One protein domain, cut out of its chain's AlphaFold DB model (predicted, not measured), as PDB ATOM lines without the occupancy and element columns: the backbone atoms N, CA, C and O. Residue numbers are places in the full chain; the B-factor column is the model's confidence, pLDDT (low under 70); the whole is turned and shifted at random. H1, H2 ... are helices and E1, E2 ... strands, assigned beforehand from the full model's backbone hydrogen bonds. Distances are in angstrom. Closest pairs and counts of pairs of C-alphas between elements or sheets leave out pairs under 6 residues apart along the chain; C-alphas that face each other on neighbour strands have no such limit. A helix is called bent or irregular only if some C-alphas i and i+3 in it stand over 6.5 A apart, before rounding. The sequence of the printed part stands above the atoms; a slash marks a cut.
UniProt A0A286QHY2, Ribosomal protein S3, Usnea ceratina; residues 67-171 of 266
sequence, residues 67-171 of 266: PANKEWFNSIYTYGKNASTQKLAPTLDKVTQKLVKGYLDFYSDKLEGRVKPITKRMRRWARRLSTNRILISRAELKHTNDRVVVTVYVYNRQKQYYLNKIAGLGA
ATOM      1  N   PRO A  67      18.576  15.710  -7.011       91.19
ATOM      2  CA  PRO A  67      18.862  16.328  -5.728       91.19
ATOM      3  C   PRO A  67      20.278  15.962  -5.251       91.19
ATOM      4  O   PRO A  67      20.712  14.813  -5.366       91.19
ATOM      5  N   ALA A  68      20.989  16.940  -4.683       87.62
ATOM      6  CA  ALA A  68      22.413  16.824  -4.348       87.62
ATOM      7  C   ALA A  68      22.743  15.662  -3.386       87.62
ATOM      8  O   ALA A  68      23.787  15.025  -3.498       87.62
ATOM      9  N   ASN A  69      21.825  15.309  -2.480       87.94
ATOM     10  CA  ASN A  69      21.994  14.183  -1.551       87.94
ATOM     11  C   ASN A  69      21.983  12.800  -2.220       87.94
ATOM     12  O   ASN A  69      22.292  11.809  -1.565       87.94
ATOM     13  N   LYS A  70      21.621  12.695  -3.504       88.50
ATOM     14  CA  LYS A  70      21.719  11.428  -4.248       88.50
ATOM     15  C   LYS A  70      23.115  11.171  -4.790       88.50
ATOM     16  O   LYS A  70      23.452  10.021  -5.077       88.50
ATOM     17  N   GLU A  71      23.933  12.209  -4.907       92.31
ATOM     18  CA  GLU A  71      25.305  12.043  -5.351       92.31
ATOM     19  C   GLU A  71      26.149  11.377  -4.263       92.31
ATOM     20  O   GLU A  71      26.735  10.319  -4.505       92.31
ATOM     21  N   TRP A  72      26.106  11.913  -3.043       92.19
ATOM     22  CA  TRP A  72      26.815  11.381  -1.881       92.19
ATOM     23  C   TRP A  72      25.844  11.104  -0.738       92.19
ATOM     24  O   TRP A  72      25.074  11.979  -0.355       92.19
ATOM     25  N   PHE A  73      25.924   9.901  -0.152       90.94
ATOM     26  CA  PHE A  73      25.121   9.547   1.028       90.94
ATOM     27  C   PHE A  73      25.396  10.485   2.205       90.94
ATOM     28  O   PHE A  73      24.474  10.784   2.950       90.94
ATOM     29  N   ASN A  74      26.632  10.979   2.331       92.62
ATOM     30  CA  ASN A  74      27.005  12.002   3.301       92.62
ATOM     31  C   ASN A  74      27.201  13.327   2.566       92.62
ATOM     32  O   ASN A  74      28.202  13.515   1.875       92.62
ATOM     33  N   SER A  75      26.246  14.241   2.718       91.44
ATOM     34  CA  SER A  75      26.360  15.620   2.248       91.44
ATOM     35  C   SER A  75      27.007  16.442   3.359       91.44
ATOM     36  O   SER A  75      26.343  16.843   4.314       91.44
ATOM     37  N   ILE A  76      28.329  16.596   3.274       90.56
ATOM     38  CA  ILE A  76      29.156  17.312   4.245       90.56
ATOM     39  C   ILE A  76      30.212  18.134   3.519       90.56
ATOM     40  O   ILE A  76      30.825  17.669   2.559       90.56
ATOM     41  N   TYR A  77      30.444  19.334   4.027       89.06
ATOM     42  CA  TYR A  77      31.572  20.165   3.654       89.06
ATOM     43  C   TYR A  77      32.103  20.839   4.917       89.06
ATOM     44  O   TYR A  77      31.321  21.352   5.716       89.06
ATOM     45  N   THR A  78      33.416  20.795   5.124       87.88
ATOM     46  CA  THR A  78      34.070  21.417   6.277       87.88
ATOM     47  C   THR A  78      35.311  22.175   5.822       87.88
ATOM     48  O   THR A  78      36.041  21.728   4.939       87.88
ATOM     49  N   TYR A  79      35.556  23.332   6.436       87.38
ATOM     50  CA  TYR A  79      36.761  24.121   6.194       87.38
ATOM     51  C   TYR A  79      37.926  23.637   7.082       87.38
ATOM     52  O   TYR A  79      37.737  23.276   8.247       87.38
ATOM     53  N   GLY A  80      39.153  23.676   6.551       82.06
ATOM     54  CA  GLY A  80      40.397  23.514   7.317       82.06
ATOM     55  C   GLY A  80      40.780  22.078   7.720       82.06
ATOM     56  O   GLY A  80      40.299  21.086   7.174       82.06
ATOM     57  N   LYS A  81      41.691  21.957   8.702       65.12
ATOM     58  CA  LYS A  81      42.246  20.669   9.186       65.12
ATOM     59  C   LYS A  81      41.222  19.778   9.918       65.12
ATOM     60  O   LYS A  81      41.496  18.597  10.128       65.12
ATOM     61  N   ASN A  82      40.018  20.294  10.204       63.31
ATOM     62  CA  ASN A  82      38.865  19.554  10.747       63.31
ATOM     63  C   ASN A  82      38.310  18.484   9.778       63.31
ATOM     64  O   ASN A  82      37.346  17.781  10.083       63.31
ATOM     65  N   ALA A  83      38.960  18.301   8.626       63.59
ATOM     66  CA  ALA A  83      38.819  17.148   7.746       63.59
ATOM     67  C   ALA A  83      39.005  15.788   8.458       63.59
ATOM     68  O   ALA A  83      38.570  14.769   7.926       63.59
ATOM     69  N   SER A  84      39.613  15.726   9.650       61.62
ATOM     70  CA  SER A  84      39.669  14.499  10.464       61.62
ATOM     71  C   SER A  84      38.277  13.913  10.745       61.62
ATOM     72  O   SER A  84      38.085  12.707  10.601       61.62
ATOM     73  N   THR A  85      37.275  14.750  11.024       75.69
ATOM     74  CA  THR A  85      35.883  14.314  11.222       75.69
ATOM     75  C   THR A  85      35.269  13.772   9.928       75.69
ATOM     76  O   THR A  85      34.551  12.773   9.948       75.69
ATOM     77  N   GLN A  86      35.610  14.359   8.776       82.56
ATOM     78  CA  GLN A  86      35.184  13.852   7.468       82.56
ATOM     79  C   GLN A  86      35.842  12.503   7.138       82.56
ATOM     80  O   GLN A  86      35.188  11.620   6.584       82.56
ATOM     81  N   LYS A  87      37.106  12.296   7.537       86.00
ATOM     82  CA  LYS A  87      37.801  11.003   7.394       86.00
ATOM     83  C   LYS A  87      37.128   9.889   8.200       86.00
ATOM     84  O   LYS A  87      37.141   8.741   7.766       86.00
ATOM     85  N   LEU A  88      36.500  10.218   9.333       88.75
ATOM     86  CA  LEU A  88      35.712   9.281  10.142       88.75
ATOM     87  C   LEU A  88      34.300   9.028   9.581       88.75
ATOM     88  O   LEU A  88      33.621   8.098  10.013       88.75
ATOM     89  N   ALA A  89      33.835   9.788   8.588       88.88
ATOM     90  CA  ALA A  89      32.476   9.648   8.065       88.88
ATOM     91  C   ALA A  89      32.130   8.225   7.559       88.88
ATOM     92  O   ALA A  89      31.026   7.757   7.841       88.88
ATOM     93  N   PRO A  90      33.028   7.473   6.881       91.88
ATOM     94  CA  PRO A  90      32.724   6.110   6.440       91.88
ATOM     95  C   PRO A  90      32.593   5.096   7.586       91.88
ATOM     96  O   PRO A  90      31.868   4.106   7.450       91.88
ATOM     97  N   THR A  91      33.310   5.284   8.700       93.62
ATOM     98  CA  THR A  91      33.183   4.403   9.873       93.62
ATOM     99  C   THR A  91      31.904   4.724  10.631       93.62
ATOM    100  O   THR A  91      31.155   3.803  10.964       93.62
ATOM    101  N   LEU A  92      31.603   6.013  10.805       92.38
ATOM    102  CA  LEU A  92      30.360   6.482  11.404       92.38
ATOM    103  C   LEU A  92      29.136   6.014  10.608       92.38
ATOM    104  O   LEU A  92      28.233   5.469  11.226       92.38
ATOM    105  N   ASP A  93      29.134   6.090   9.270       92.81
ATOM    106  CA  ASP A  93      28.042   5.572   8.413       92.81
ATOM    107  C   ASP A  93      27.741   4.085   8.694       92.81
ATOM    108  O   ASP A  93      26.598   3.656   8.860       92.81
ATOM    109  N   LYS A  94      28.785   3.260   8.845       93.69
ATOM    110  CA  LYS A  94      28.605   1.838   9.183       93.69
ATOM    111  C   LYS A  94      28.019   1.648  10.582       93.69
ATOM    112  O   LYS A  94      27.224   0.726  10.782       93.69
ATOM    113  N   VAL A  95      28.440   2.460  11.552       95.81
ATOM    114  CA  VAL A  95      27.947   2.396  12.935       95.81
ATOM    115  C   VAL A  95      26.499   2.871  13.005       95.81
ATOM    116  O   VAL A  95      25.659   2.143  13.530       95.81
ATOM    117  N   THR A  96      26.173   4.019  12.412       94.94
ATOM    118  CA  THR A  96      24.809   4.561  12.366       94.94
ATOM    119  C   THR A  96      23.864   3.589  11.671       94.94
ATOM    120  O   THR A  96      22.817   3.265  12.227       94.94
ATOM    121  N   GLN A  97      24.255   3.010  10.531       95.25
ATOM    122  CA  GLN A  97      23.456   1.994   9.847       95.25
ATOM    123  C   GLN A  97      23.176   0.780  10.744       95.25
ATOM    124  O   GLN A  97      22.056   0.264  10.749       95.25
ATOM    125  N   LYS A  98      24.172   0.300  11.502       95.62
ATOM    126  CA  LYS A  98      23.996  -0.819  12.444       95.62
ATOM    127  C   LYS A  98      23.064  -0.450  13.595       95.62
ATOM    128  O   LYS A  98      22.216  -1.269  13.940       95.62
ATOM    129  N   LEU A  99      23.200   0.751  14.154       96.25
ATOM    130  CA  LEU A  99      22.360   1.243  15.247       96.25
ATOM    131  C   LEU A  99      20.907   1.409  14.803       96.25
ATOM    132  O   LEU A  99      20.018   0.843  15.428       96.25
ATOM    133  N   VAL A 100      20.667   2.090  13.679       96.00
ATOM    134  CA  VAL A 100      19.322   2.258  13.107       96.00
ATOM    135  C   VAL A 100      18.699   0.900  12.789       96.00
ATOM    136  O   VAL A 100      17.536   0.656  13.110       96.00
ATOM    137  N   LYS A 101      19.475  -0.018  12.199       93.56
ATOM    138  CA  LYS A 101      19.009  -1.380  11.931       93.56
ATOM    139  C   LYS A 101      18.641  -2.118  13.219       93.56
ATOM    140  O   LYS A 101      17.585  -2.733  13.269       93.56
ATOM    141  N   GLY A 102      19.494  -2.054  14.242       93.62
ATOM    142  CA  GLY A 102      19.235  -2.659  15.550       93.62
ATOM    143  C   GLY A 102      17.984  -2.087  16.212       93.62
ATOM    144  O   GLY A 102      17.172  -2.852  16.722       93.62
ATOM    145  N   TYR A 103      17.791  -0.768  16.112       93.75
ATOM    146  CA  TYR A 103      16.617  -0.079  16.634       93.75
ATOM    147  C   TYR A 103      15.317  -0.563  15.980       93.75
ATOM    148  O   TYR A 103      14.361  -0.899  16.670       93.75
ATOM    149  N   LEU A 104      15.284  -0.660  14.650       91.25
ATOM    150  CA  LEU A 104      14.083  -1.080  13.915       91.25
ATOM    151  C   LEU A 104      13.847  -2.596  13.924       91.25
ATOM    152  O   LEU A 104      12.720  -3.040  13.708       91.25
ATOM    153  N   ASP A 105      14.886  -3.389  14.191       88.00
ATOM    154  CA  ASP A 105      14.765  -4.823  14.460       88.00
ATOM    155  C   ASP A 105      14.329  -5.109  15.916       88.00
ATOM    156  O   ASP A 105      14.069  -6.276  16.245       88.00
ATOM    157  N   PHE A 106      14.239  -4.091  16.795       86.56
ATOM    158  CA  PHE A 106      13.787  -4.296  18.170       86.56
ATOM    159  C   PHE A 106      12.378  -4.866  18.217       86.56
ATOM    160  O   PHE A 106      11.490  -4.577  17.417       86.56
ATOM    161  N   TYR A 107      12.197  -5.728  19.203       78.88
ATOM    162  CA  TYR A 107      11.058  -6.604  19.271       78.88
ATOM    163  C   TYR A 107      10.724  -6.913  20.732       78.88
ATOM    164  O   TYR A 107      11.613  -7.234  21.522       78.88
ATOM    165  N   SER A 108       9.433  -6.884  21.069       83.31
ATOM    166  CA  SER A 108       8.938  -7.237  22.401       83.31
ATOM    167  C   SER A 108       8.331  -8.640  22.423       83.31
ATOM    168  O   SER A 108       7.289  -8.895  21.816       83.31
ATOM    169  N   ASP A 109       8.960  -9.546  23.180       80.75
ATOM    170  CA  ASP A 109       8.494 -10.933  23.336       80.75
ATOM    171  C   ASP A 109       7.189 -11.038  24.129       80.75
ATOM    172  O   ASP A 109       6.381 -11.940  23.907       80.75
ATOM    173  N   LYS A 110       6.935 -10.084  25.027       83.50
ATOM    174  CA  LYS A 110       5.687 -10.038  25.795       83.50
ATOM    175  C   LYS A 110       4.493  -9.720  24.887       83.50
ATOM    176  O   LYS A 110       3.453 -10.356  25.015       83.50
ATOM    177  N   LEU A 111       4.657  -8.785  23.946       79.62
ATOM    178  CA  LEU A 111       3.579  -8.335  23.060       79.62
ATOM    179  C   LEU A 111       3.230  -9.371  21.987       79.62
ATOM    180  O   LEU A 111       2.065  -9.725  21.832       79.62
ATOM    181  N   GLU A 112       4.217  -9.924  21.276       78.81
ATOM    182  CA  GLU A 112       3.912 -10.907  20.220       78.81
ATOM    183  C   GLU A 112       3.388 -12.222  20.794       78.81
ATOM    184  O   GLU A 112       2.716 -12.957  20.084       78.81
ATOM    185  N   GLY A 113       3.677 -12.528  22.063       79.81
ATOM    186  CA  GLY A 113       3.151 -13.730  22.705       79.81
ATOM    187  C   GLY A 113       1.657 -13.703  22.941       79.81
ATOM    188  O   GLY A 113       1.048 -14.763  22.975       79.81
ATOM    189  N   ARG A 114       1.072 -12.504  23.010       80.75
ATOM    190  CA  ARG A 114      -0.379 -12.322  23.027       80.75
ATOM    191  C   ARG A 114      -0.998 -12.525  21.640       80.75
ATOM    192  O   ARG A 114      -2.123 -12.979  21.539       80.75
ATOM    193  N   VAL A 115      -0.254 -12.208  20.576       76.56
ATOM    194  CA  VAL A 115      -0.733 -12.275  19.179       76.56
ATOM    195  C   VAL A 115      -0.487 -13.647  18.542       76.56
ATOM    196  O   VAL A 115      -1.242 -14.088  17.679       76.56
ATOM    197  N   LYS A 116       0.602 -14.319  18.921       76.12
ATOM    198  CA  LYS A 116       1.015 -15.629  18.410       76.12
ATOM    199  C   LYS A 116       1.230 -16.570  19.600       76.12
ATOM    200  O   LYS A 116       2.283 -16.461  20.244       76.12
ATOM    201  N   PRO A 117       0.305 -17.513  19.865       75.38
ATOM    202  CA  PRO A 117       0.392 -18.447  20.987       75.38
ATOM    203  C   PRO A 117       1.397 -19.572  20.684       75.38
ATOM    204  O   PRO A 117       1.067 -20.742  20.558       75.38
ATOM    205  N   ILE A 118       2.659 -19.191  20.497       83.06
ATOM    206  CA  ILE A 118       3.785 -20.075  20.189       83.06
ATOM    207  C   ILE A 118       4.832 -19.899  21.290       83.06
ATOM    208  O   ILE A 118       5.048 -18.780  21.775       83.06
ATOM    209  N   THR A 119       5.538 -20.978  21.644       86.44
ATOM    210  CA  THR A 119       6.622 -20.944  22.637       86.44
ATOM    211  C   THR A 119       7.696 -19.902  22.286       86.44
ATOM    212  O   THR A 119       8.022 -19.660  21.116       86.44
ATOM    213  N   LYS A 120       8.324 -19.304  23.310       86.31
ATOM    214  CA  LYS A 120       9.388 -18.289  23.138       86.31
ATOM    215  C   LYS A 120      10.536 -18.781  22.244       86.31
ATOM    216  O   LYS A 120      11.144 -18.005  21.503       86.31
ATOM    217  N   ARG A 121      10.861 -20.082  22.307       86.56
ATOM    218  CA  ARG A 121      11.919 -20.718  21.500       86.56
ATOM    219  C   ARG A 121      11.565 -20.711  20.015       86.56
ATOM    220  O   ARG A 121      12.342 -20.202  19.207       86.56
ATOM    221  N   MET A 122      10.385 -21.221  19.672       84.81
ATOM    222  CA  MET A 122       9.920 -21.294  18.288       84.81
ATOM    223  C   MET A 122       9.748 -19.900  17.677       84.81
ATOM    224  O   MET A 122      10.107 -19.686  16.522       84.81
ATOM    225  N   ARG A 123       9.316 -18.913  18.470       86.06
ATOM    226  CA  ARG A 123       9.173 -17.523  18.017       86.06
ATOM    227  C   ARG A 123      10.504 -16.874  17.638       86.06
ATOM    228  O   ARG A 123      10.617 -16.257  16.579       86.06
ATOM    229  N   ARG A 124      11.539 -17.059  18.468       85.19
ATOM    230  CA  ARG A 124      12.905 -16.596  18.166       85.19
ATOM    231  C   ARG A 124      13.466 -17.262  16.909       85.19
ATOM    232  O   ARG A 124      14.106 -16.582  16.110       85.19
ATOM    233  N   TRP A 125      13.218 -18.559  16.722       85.69
ATOM    234  CA  TRP A 125      13.645 -19.288  15.525       85.69
ATOM    235  C   TRP A 125      12.933 -18.788  14.261       85.69
ATOM    236  O   TRP A 125      13.601 -18.377  13.313       85.69
ATOM    237  N   ALA A 126      11.600 -18.717  14.283       83.81
ATOM    238  CA  ALA A 126      10.799 -18.256  13.151       83.81
ATOM    239  C   ALA A 126      11.178 -16.830  12.722       83.81
ATOM    240  O   ALA A 126      11.275 -16.542  11.531       83.81
ATOM    241  N   ARG A 127      11.482 -15.942  13.680       82.69
ATOM    242  CA  ARG A 127      11.881 -14.556  13.391       82.69
ATOM    243  C   ARG A 127      13.168 -14.459  12.580       82.69
ATOM    244  O   ARG A 127      13.231 -13.653  11.655       82.69
ATOM    245  N   ARG A 128      14.175 -15.283  12.895       83.12
ATOM    246  CA  ARG A 128      15.476 -15.273  12.198       83.12
ATOM    247  C   ARG A 128      15.327 -15.546  10.699       83.12
ATOM    248  O   ARG A 128      16.096 -15.002   9.912       83.12
ATOM    249  N   LEU A 129      14.337 -16.356  10.328       81.88
ATOM    250  CA  LEU A 129      14.040 -16.744   8.947       81.88
ATOM    251  C   LEU A 129      12.934 -15.889   8.306       81.88
ATOM    252  O   LEU A 129      12.773 -15.902   7.088       81.88
ATOM    253  N   SER A 130      12.166 -15.147   9.108       82.75
ATOM    254  CA  SER A 130      11.014 -14.393   8.621       82.75
ATOM    255  C   SER A 130      11.412 -13.184   7.774       82.75
ATOM    256  O   SER A 130      12.347 -12.443   8.081       82.75
ATOM    257  N   THR A 131      10.630 -12.944   6.724       83.69
ATOM    258  CA  THR A 131      10.713 -11.725   5.912       83.69
ATOM    259  C   THR A 131       9.812 -10.609   6.444       83.69
ATOM    260  O   THR A 131       9.987  -9.457   6.052       83.69
ATOM    261  N   ASN A 132       8.893 -10.927   7.366       85.81
ATOM    262  CA  ASN A 132       7.973  -9.995   8.025       85.81
ATOM    263  C   ASN A 132       8.698  -9.166   9.097       85.81
ATOM    264  O   ASN A 132       8.479  -9.320  10.298       85.81
ATOM    265  N   ARG A 133       9.577  -8.280   8.634       87.38
ATOM    266  CA  ARG A 133      10.312  -7.295   9.430       87.38
ATOM    267  C   ARG A 133      10.314  -5.946   8.728       87.38
ATOM    268  O   ARG A 133       9.942  -5.849   7.556       87.38
ATOM    269  N   ILE A 134      10.728  -4.920   9.451       92.38
ATOM    270  CA  ILE A 134      10.965  -3.602   8.885       92.38
ATOM    271  C   ILE A 134      12.263  -3.676   8.072       92.38
ATOM    272  O   ILE A 134      13.306  -4.072   8.587       92.38
ATOM    273  N   LEU A 135      12.194  -3.371   6.777       92.75
ATOM    274  CA  LEU A 135      13.373  -3.306   5.912       92.75
ATOM    275  C   LEU A 135      13.778  -1.849   5.737       92.75
ATOM    276  O   LEU A 135      12.915  -0.990   5.578       92.75
ATOM    277  N   ILE A 136      15.081  -1.582   5.745       95.12
ATOM    278  CA  ILE A 136      15.617  -0.225   5.647       95.12
ATOM    279  C   ILE A 136      16.622  -0.091   4.514       95.12
ATOM    280  O   ILE A 136      17.334  -1.045   4.188       95.12
ATOM    281  N   SER A 137      16.688   1.103   3.936       94.75
ATOM    282  CA  SER A 137      17.748   1.496   3.015       94.75
ATOM    283  C   SER A 137      19.053   1.802   3.754       94.75
ATOM    284  O   SER A 137      19.122   1.785   4.987       94.75
ATOM    285  N   ARG A 138      20.093   2.132   2.978       93.38
ATOM    286  CA  ARG A 138      21.238   2.880   3.508       93.38
ATOM    287  C   ARG A 138      20.766   4.243   4.020       93.38
ATOM    288  O   ARG A 138      19.850   4.818   3.423       93.38
ATOM    289  N   ALA A 139      21.365   4.714   5.106       94.69
ATOM    290  CA  ALA A 139      21.118   6.046   5.637       94.69
ATOM    291  C   ALA A 139      21.750   7.127   4.742       94.69
ATOM    292  O   ALA A 139      22.852   6.957   4.227       94.69
ATOM    293  N   GLU A 140      21.031   8.231   4.556       94.31
ATOM    294  CA  GLU A 140      21.527   9.468   3.951       94.31
ATOM    295  C   GLU A 140      21.715  10.501   5.071       94.31
ATOM    296  O   GLU A 140      20.777  10.786   5.817       94.31
ATOM    297  N   LEU A 141      22.918  11.053   5.207       93.75
ATOM    298  CA  LEU A 141      23.290  12.029   6.226       93.75
ATOM    299  C   LEU A 141      23.477  13.402   5.579       93.75
ATOM    300  O   LEU A 141      24.291  13.574   4.671       93.75
ATOM    301  N   LYS A 142      22.739  14.400   6.061       93.31
ATOM    302  CA  LYS A 142      22.950  15.807   5.702       93.31
ATOM    303  C   LYS A 142      23.536  16.534   6.896       93.31
ATOM    304  O   LYS A 142      22.910  16.582   7.955       93.31
ATOM    305  N   HIS A 143      24.726  17.081   6.717       91.94
ATOM    306  CA  HIS A 143      25.439  17.785   7.763       91.94
ATOM    307  C   HIS A 143      25.194  19.284   7.633       91.94
ATOM    308  O   HIS A 143      25.269  19.856   6.548       91.94
ATOM    309  N   THR A 144      24.898  19.903   8.763       91.81
ATOM    310  CA  THR A 144      24.966  21.351   8.961       91.81
ATOM    311  C   THR A 144      25.989  21.616  10.060       91.81
ATOM    312  O   THR A 144      26.513  20.664  10.644       91.81
ATOM    313  N   ASN A 145      26.264  22.881  10.356       90.19
ATOM    314  CA  ASN A 145      27.188  23.220  11.437       90.19
ATOM    315  C   ASN A 145      26.666  22.729  12.799       90.19
ATOM    316  O   ASN A 145      27.445  22.216  13.595       90.19
ATOM    317  N   ASP A 146      25.347  22.792  13.011       92.12
ATOM    318  CA  ASP A 146      24.753  22.542  14.330       92.12
ATOM    319  C   ASP A 146      24.186  21.125  14.486       92.12
ATOM    320  O   ASP A 146      24.152  20.568  15.580       92.12
ATOM    321  N   ARG A 147      23.697  20.522  13.395       93.62
ATOM    322  CA  ARG A 147      22.989  19.233  13.440       93.62
ATOM    323  C   ARG A 147      23.263  18.345  12.236       93.62
ATOM    324  O   ARG A 147      23.634  18.805  11.154       93.62
ATOM    325  N   VAL A 148      22.975  17.057  12.408       93.06
ATOM    326  CA  VAL A 148      23.001  16.060  11.333       93.06
ATOM    327  C   VAL A 148      21.597  15.511  11.123       93.06
ATOM    328  O   VAL A 148      20.995  14.946  12.033       93.06
ATOM    329  N   VAL A 149      21.072  15.668   9.910       94.69
ATOM    330  CA  VAL A 149      19.770  15.121   9.518       94.69
ATOM    331  C   VAL A 149      19.986  13.750   8.890       94.69
ATOM    332  O   VAL A 149      20.568  13.637   7.811       94.69
ATOM    333  N   VAL A 150      19.497  12.710   9.566       94.94
ATOM    334  CA  VAL A 150      19.570  11.316   9.113       94.94
ATOM    335  C   VAL A 150      18.263  10.937   8.425       94.94
ATOM    336  O   VAL A 150      17.212  10.885   9.057       94.94
ATOM    337  N   THR A 151      18.320  10.650   7.128       95.25
ATOM    338  CA  THR A 151      17.173  10.197   6.333       95.25
ATOM    339  C   THR A 151      17.325   8.712   6.012       95.25
ATOM    340  O   THR A 151      18.340   8.290   5.462       95.25
ATOM    341  N   VAL A 152      16.320   7.902   6.343       95.50
ATOM    342  CA  VAL A 152      16.311   6.454   6.076       95.50
ATOM    343  C   VAL A 152      14.977   6.082   5.452       95.50
ATOM    344  O   VAL A 152      13.923   6.398   5.998       95.50
ATOM    345  N   TYR A 153      15.011   5.383   4.320       95.69
ATOM    346  CA  TYR A 153      13.805   4.862   3.693       95.69
ATOM    347  C   TYR A 153      13.447   3.515   4.307       95.69
ATOM    348  O   TYR A 153      14.291   2.623   4.424       95.69
ATOM    349  N   VAL A 154      12.181   3.367   4.690       96.06
ATOM    350  CA  VAL A 154      11.693   2.212   5.441       96.06
ATOM    351  C   VAL A 154      10.546   1.540   4.695       96.06
ATOM    352  O   VAL A 154       9.548   2.174   4.366       96.06
ATOM    353  N   TYR A 155      10.656   0.230   4.482       94.38
ATOM    354  CA  TYR A 155       9.567  -0.618   4.011       94.38
ATOM    355  C   TYR A 155       9.023  -1.457   5.169       94.38
ATOM    356  O   TYR A 155       9.625  -2.448   5.599       94.38
ATOM    357  N   ASN A 156       7.868  -1.047   5.694       92.81
ATOM    358  CA  ASN A 156       7.247  -1.698   6.840       92.81
ATOM    359  C   ASN A 156       6.322  -2.850   6.410       92.81
ATOM    360  O   ASN A 156       5.101  -2.700   6.315       92.81
ATOM    361  N   ARG A 157       6.914  -4.028   6.191       90.19
ATOM    362  CA  ARG A 157       6.166  -5.247   5.848       90.19
ATOM    363  C   ARG A 157       5.305  -5.769   7.004       90.19
ATOM    364  O   ARG A 157       4.274  -6.390   6.765       90.19
ATOM    365  N   GLN A 158       5.709  -5.524   8.253       87.19
ATOM    366  CA  GLN A 158       4.961  -5.964   9.438       87.19
ATOM    367  C   GLN A 158       3.613  -5.261   9.546       87.19
ATOM    368  O   GLN A 158       2.596  -5.927   9.714       87.19
ATOM    369  N   LYS A 159       3.597  -3.931   9.393       87.31
ATOM    370  CA  LYS A 159       2.365  -3.139   9.403       87.31
ATOM    371  C   LYS A 159       1.385  -3.651   8.351       87.31
ATOM    372  O   LYS A 159       0.246  -3.923   8.690       87.31
ATOM    373  N   GLN A 160       1.841  -3.861   7.114       85.50
ATOM    374  CA  GLN A 160       0.997  -4.414   6.046       85.50
ATOM    375  C   GLN A 160       0.428  -5.793   6.408       85.50
ATOM    376  O   GLN A 160      -0.759  -6.031   6.229       85.50
ATOM    377  N   TYR A 161       1.247  -6.689   6.968       83.88
ATOM    378  CA  TYR A 161       0.792  -8.013   7.395       83.88
ATOM    379  C   TYR A 161      -0.314  -7.945   8.462       83.88
ATOM    380  O   TYR A 161      -1.296  -8.674   8.361       83.88
ATOM    381  N   TYR A 162      -0.173  -7.075   9.469       81.62
ATOM    382  CA  TYR A 162      -1.189  -6.915  10.514       81.62
ATOM    383  C   TYR A 162      -2.435  -6.187  10.016       81.62
ATOM    384  O   TYR A 162      -3.539  -6.615  10.335       81.62
ATOM    385  N   LEU A 163      -2.274  -5.148   9.190       83.00
ATOM    386  CA  LEU A 163      -3.397  -4.458   8.558       83.00
ATOM    387  C   LEU A 163      -4.240  -5.432   7.737       83.00
ATOM    388  O   LEU A 163      -5.444  -5.477   7.930       83.00
ATOM    389  N   ASN A 164      -3.618  -6.282   6.918       82.69
ATOM    390  CA  ASN A 164      -4.343  -7.278   6.124       82.69
ATOM    391  C   ASN A 164      -5.086  -8.313   6.988       82.69
ATOM    392  O   ASN A 164      -6.069  -8.886   6.533       82.69
ATOM    393  N   LYS A 165      -4.617  -8.569   8.219       75.12
ATOM    394  CA  LYS A 165      -5.297  -9.458   9.172       75.12
ATOM    395  C   LYS A 165      -6.486  -8.800   9.866       75.12
ATOM    396  O   LYS A 165      -7.464  -9.485  10.120       75.12
ATOM    397  N   ILE A 166      -6.373  -7.517  10.203       75.56
ATOM    398  CA  ILE A 166      -7.430  -6.765  10.891       75.56
ATOM    399  C   ILE A 166      -8.512  -6.340   9.894       75.56
ATOM    400  O   ILE A 166      -9.693  -6.480  10.173       75.56
ATOM    401  N   ALA A 167      -8.110  -5.855   8.720       70.62
ATOM    402  CA  ALA A 167      -8.994  -5.249   7.730       70.62
ATOM    403  C   ALA A 167      -9.796  -6.253   6.886       70.62
ATOM    404  O   ALA A 167     -10.413  -5.824   5.921       70.62
ATOM    405  N   GLY A 168      -9.747  -7.558   7.196       55.78
ATOM    406  CA  GLY A 168     -10.538  -8.621   6.557       55.78
ATOM    407  C   GLY A 168     -10.969  -8.331   5.113       55.78
ATOM    408  O   GLY A 168     -12.102  -7.938   4.893       55.78
ATOM    409  N   LEU A 169     -10.068  -8.490   4.134       55.19
ATOM    410  CA  LEU A 169     -10.350  -8.381   2.684       55.19
ATOM    411  C   LEU A 169     -10.970  -7.057   2.152       55.19
ATOM    412  O   LEU A 169     -11.133  -6.942   0.939       55.19
ATOM    413  N   GLY A 170     -11.251  -6.039   2.971       57.03
ATOM    414  CA  GLY A 170     -12.047  -4.874   2.566       57.03
ATOM    415  C   GLY A 170     -11.291  -3.544   2.532       57.03
ATOM    416  O   GLY A 170     -11.109  -2.900   3.554       57.03
ATOM    417  N   ALA A 171     -10.923  -3.117   1.324       59.59
ATOM    418  CA  ALA A 171     -10.706  -1.726   0.907       59.59
ATOM    419  C   ALA A 171      -9.664  -0.867   1.666       59.59
ATOM    420  O   ALA A 171      -9.961  -0.107   2.585       59.59
TER     421      ALA A 171
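This is residues 67 to 171 of the 266 residues of the protein "Ribosomal protein S3" of Usnea ceratina (UniProt A0A286QHY2). A narrow two-stranded ribbon, E1 and E2 folding back through E3 and E4, runs beside the long helix H2, with H3 and H4 past one end of H2 and H1 past the other. H5 carries on from E4 and sticks out with residues 163 to 166, followed by the tail 167 to 171. The printed part has 105 residues, with the order H1 H2 H3 H4 E1 E2 E3 E4 H5; both two-stranded sheets, E2 - E3 and E1 - E4, are antiparallel, and the class is mixed, helices and strands. It is only just loose, close to extended, with a radius of gyration of the C-alphas of 19.2 A, and elongated, spanning 59 by 36 by 23 A.

E2 is residues 140 to 143, 10.0 A long, and E3 148 to 151, 9.7 A; E1 is 134 to 136 and E4 154 to 156. H2, residues 89 to 104, measures 22.1 A from C-alpha 89 at (32.476, 9.648, 8.065). H1 is 80 to 87, 12.8 A, only just irregular: C-alphas 81 and 84 are 6.8 A apart. H3 is 109 to 115, H4 120 to 129, 15.0 A, and H5 157 to 166, 14.6 A, ending at C-alpha 166 (-7.430, -6.765, 10.891).

E2 and E3 form a hairpin at 161 degrees, with N 140 and O 151 at 2.8 A. Residues 74 to 75 pair parallel with 141 to 142 of E2. E3 runs on into E4 at 43 degrees. E4 and E1 are antiparallel at 163 degrees, with N 155 and O 135 at 2.8 A. H2 and E2 are near each other; the closest C-alphas of H2 and E1, Leu 104 and Ile 134, are 6.4 A apart. Those of E1 and H5, Ile 134 and Arg 157, are 5.9 A apart. H3 and H4 are close but not clearly touching, Asp 109 to Lys 120 being 7.4 A between C-alphas, and about perpendicular at 88 degrees. H1 and H2 meet only through their link. In H2 and H5 every O i to N i+4 pair is within hydrogen-bond range; H4 has 5 of 6, H1 1 of 4 with 5 of 5 at i+3, and H3 1 of 3 with 2 of 4 at i+3.

The farthest C-alphas, Lys 81 and Leu 169, are 60.4 A apart. The printed part has no cut, and the links between named elements are tight. Residues 81 to 84 and 168 to 171 have pLDDT under 70.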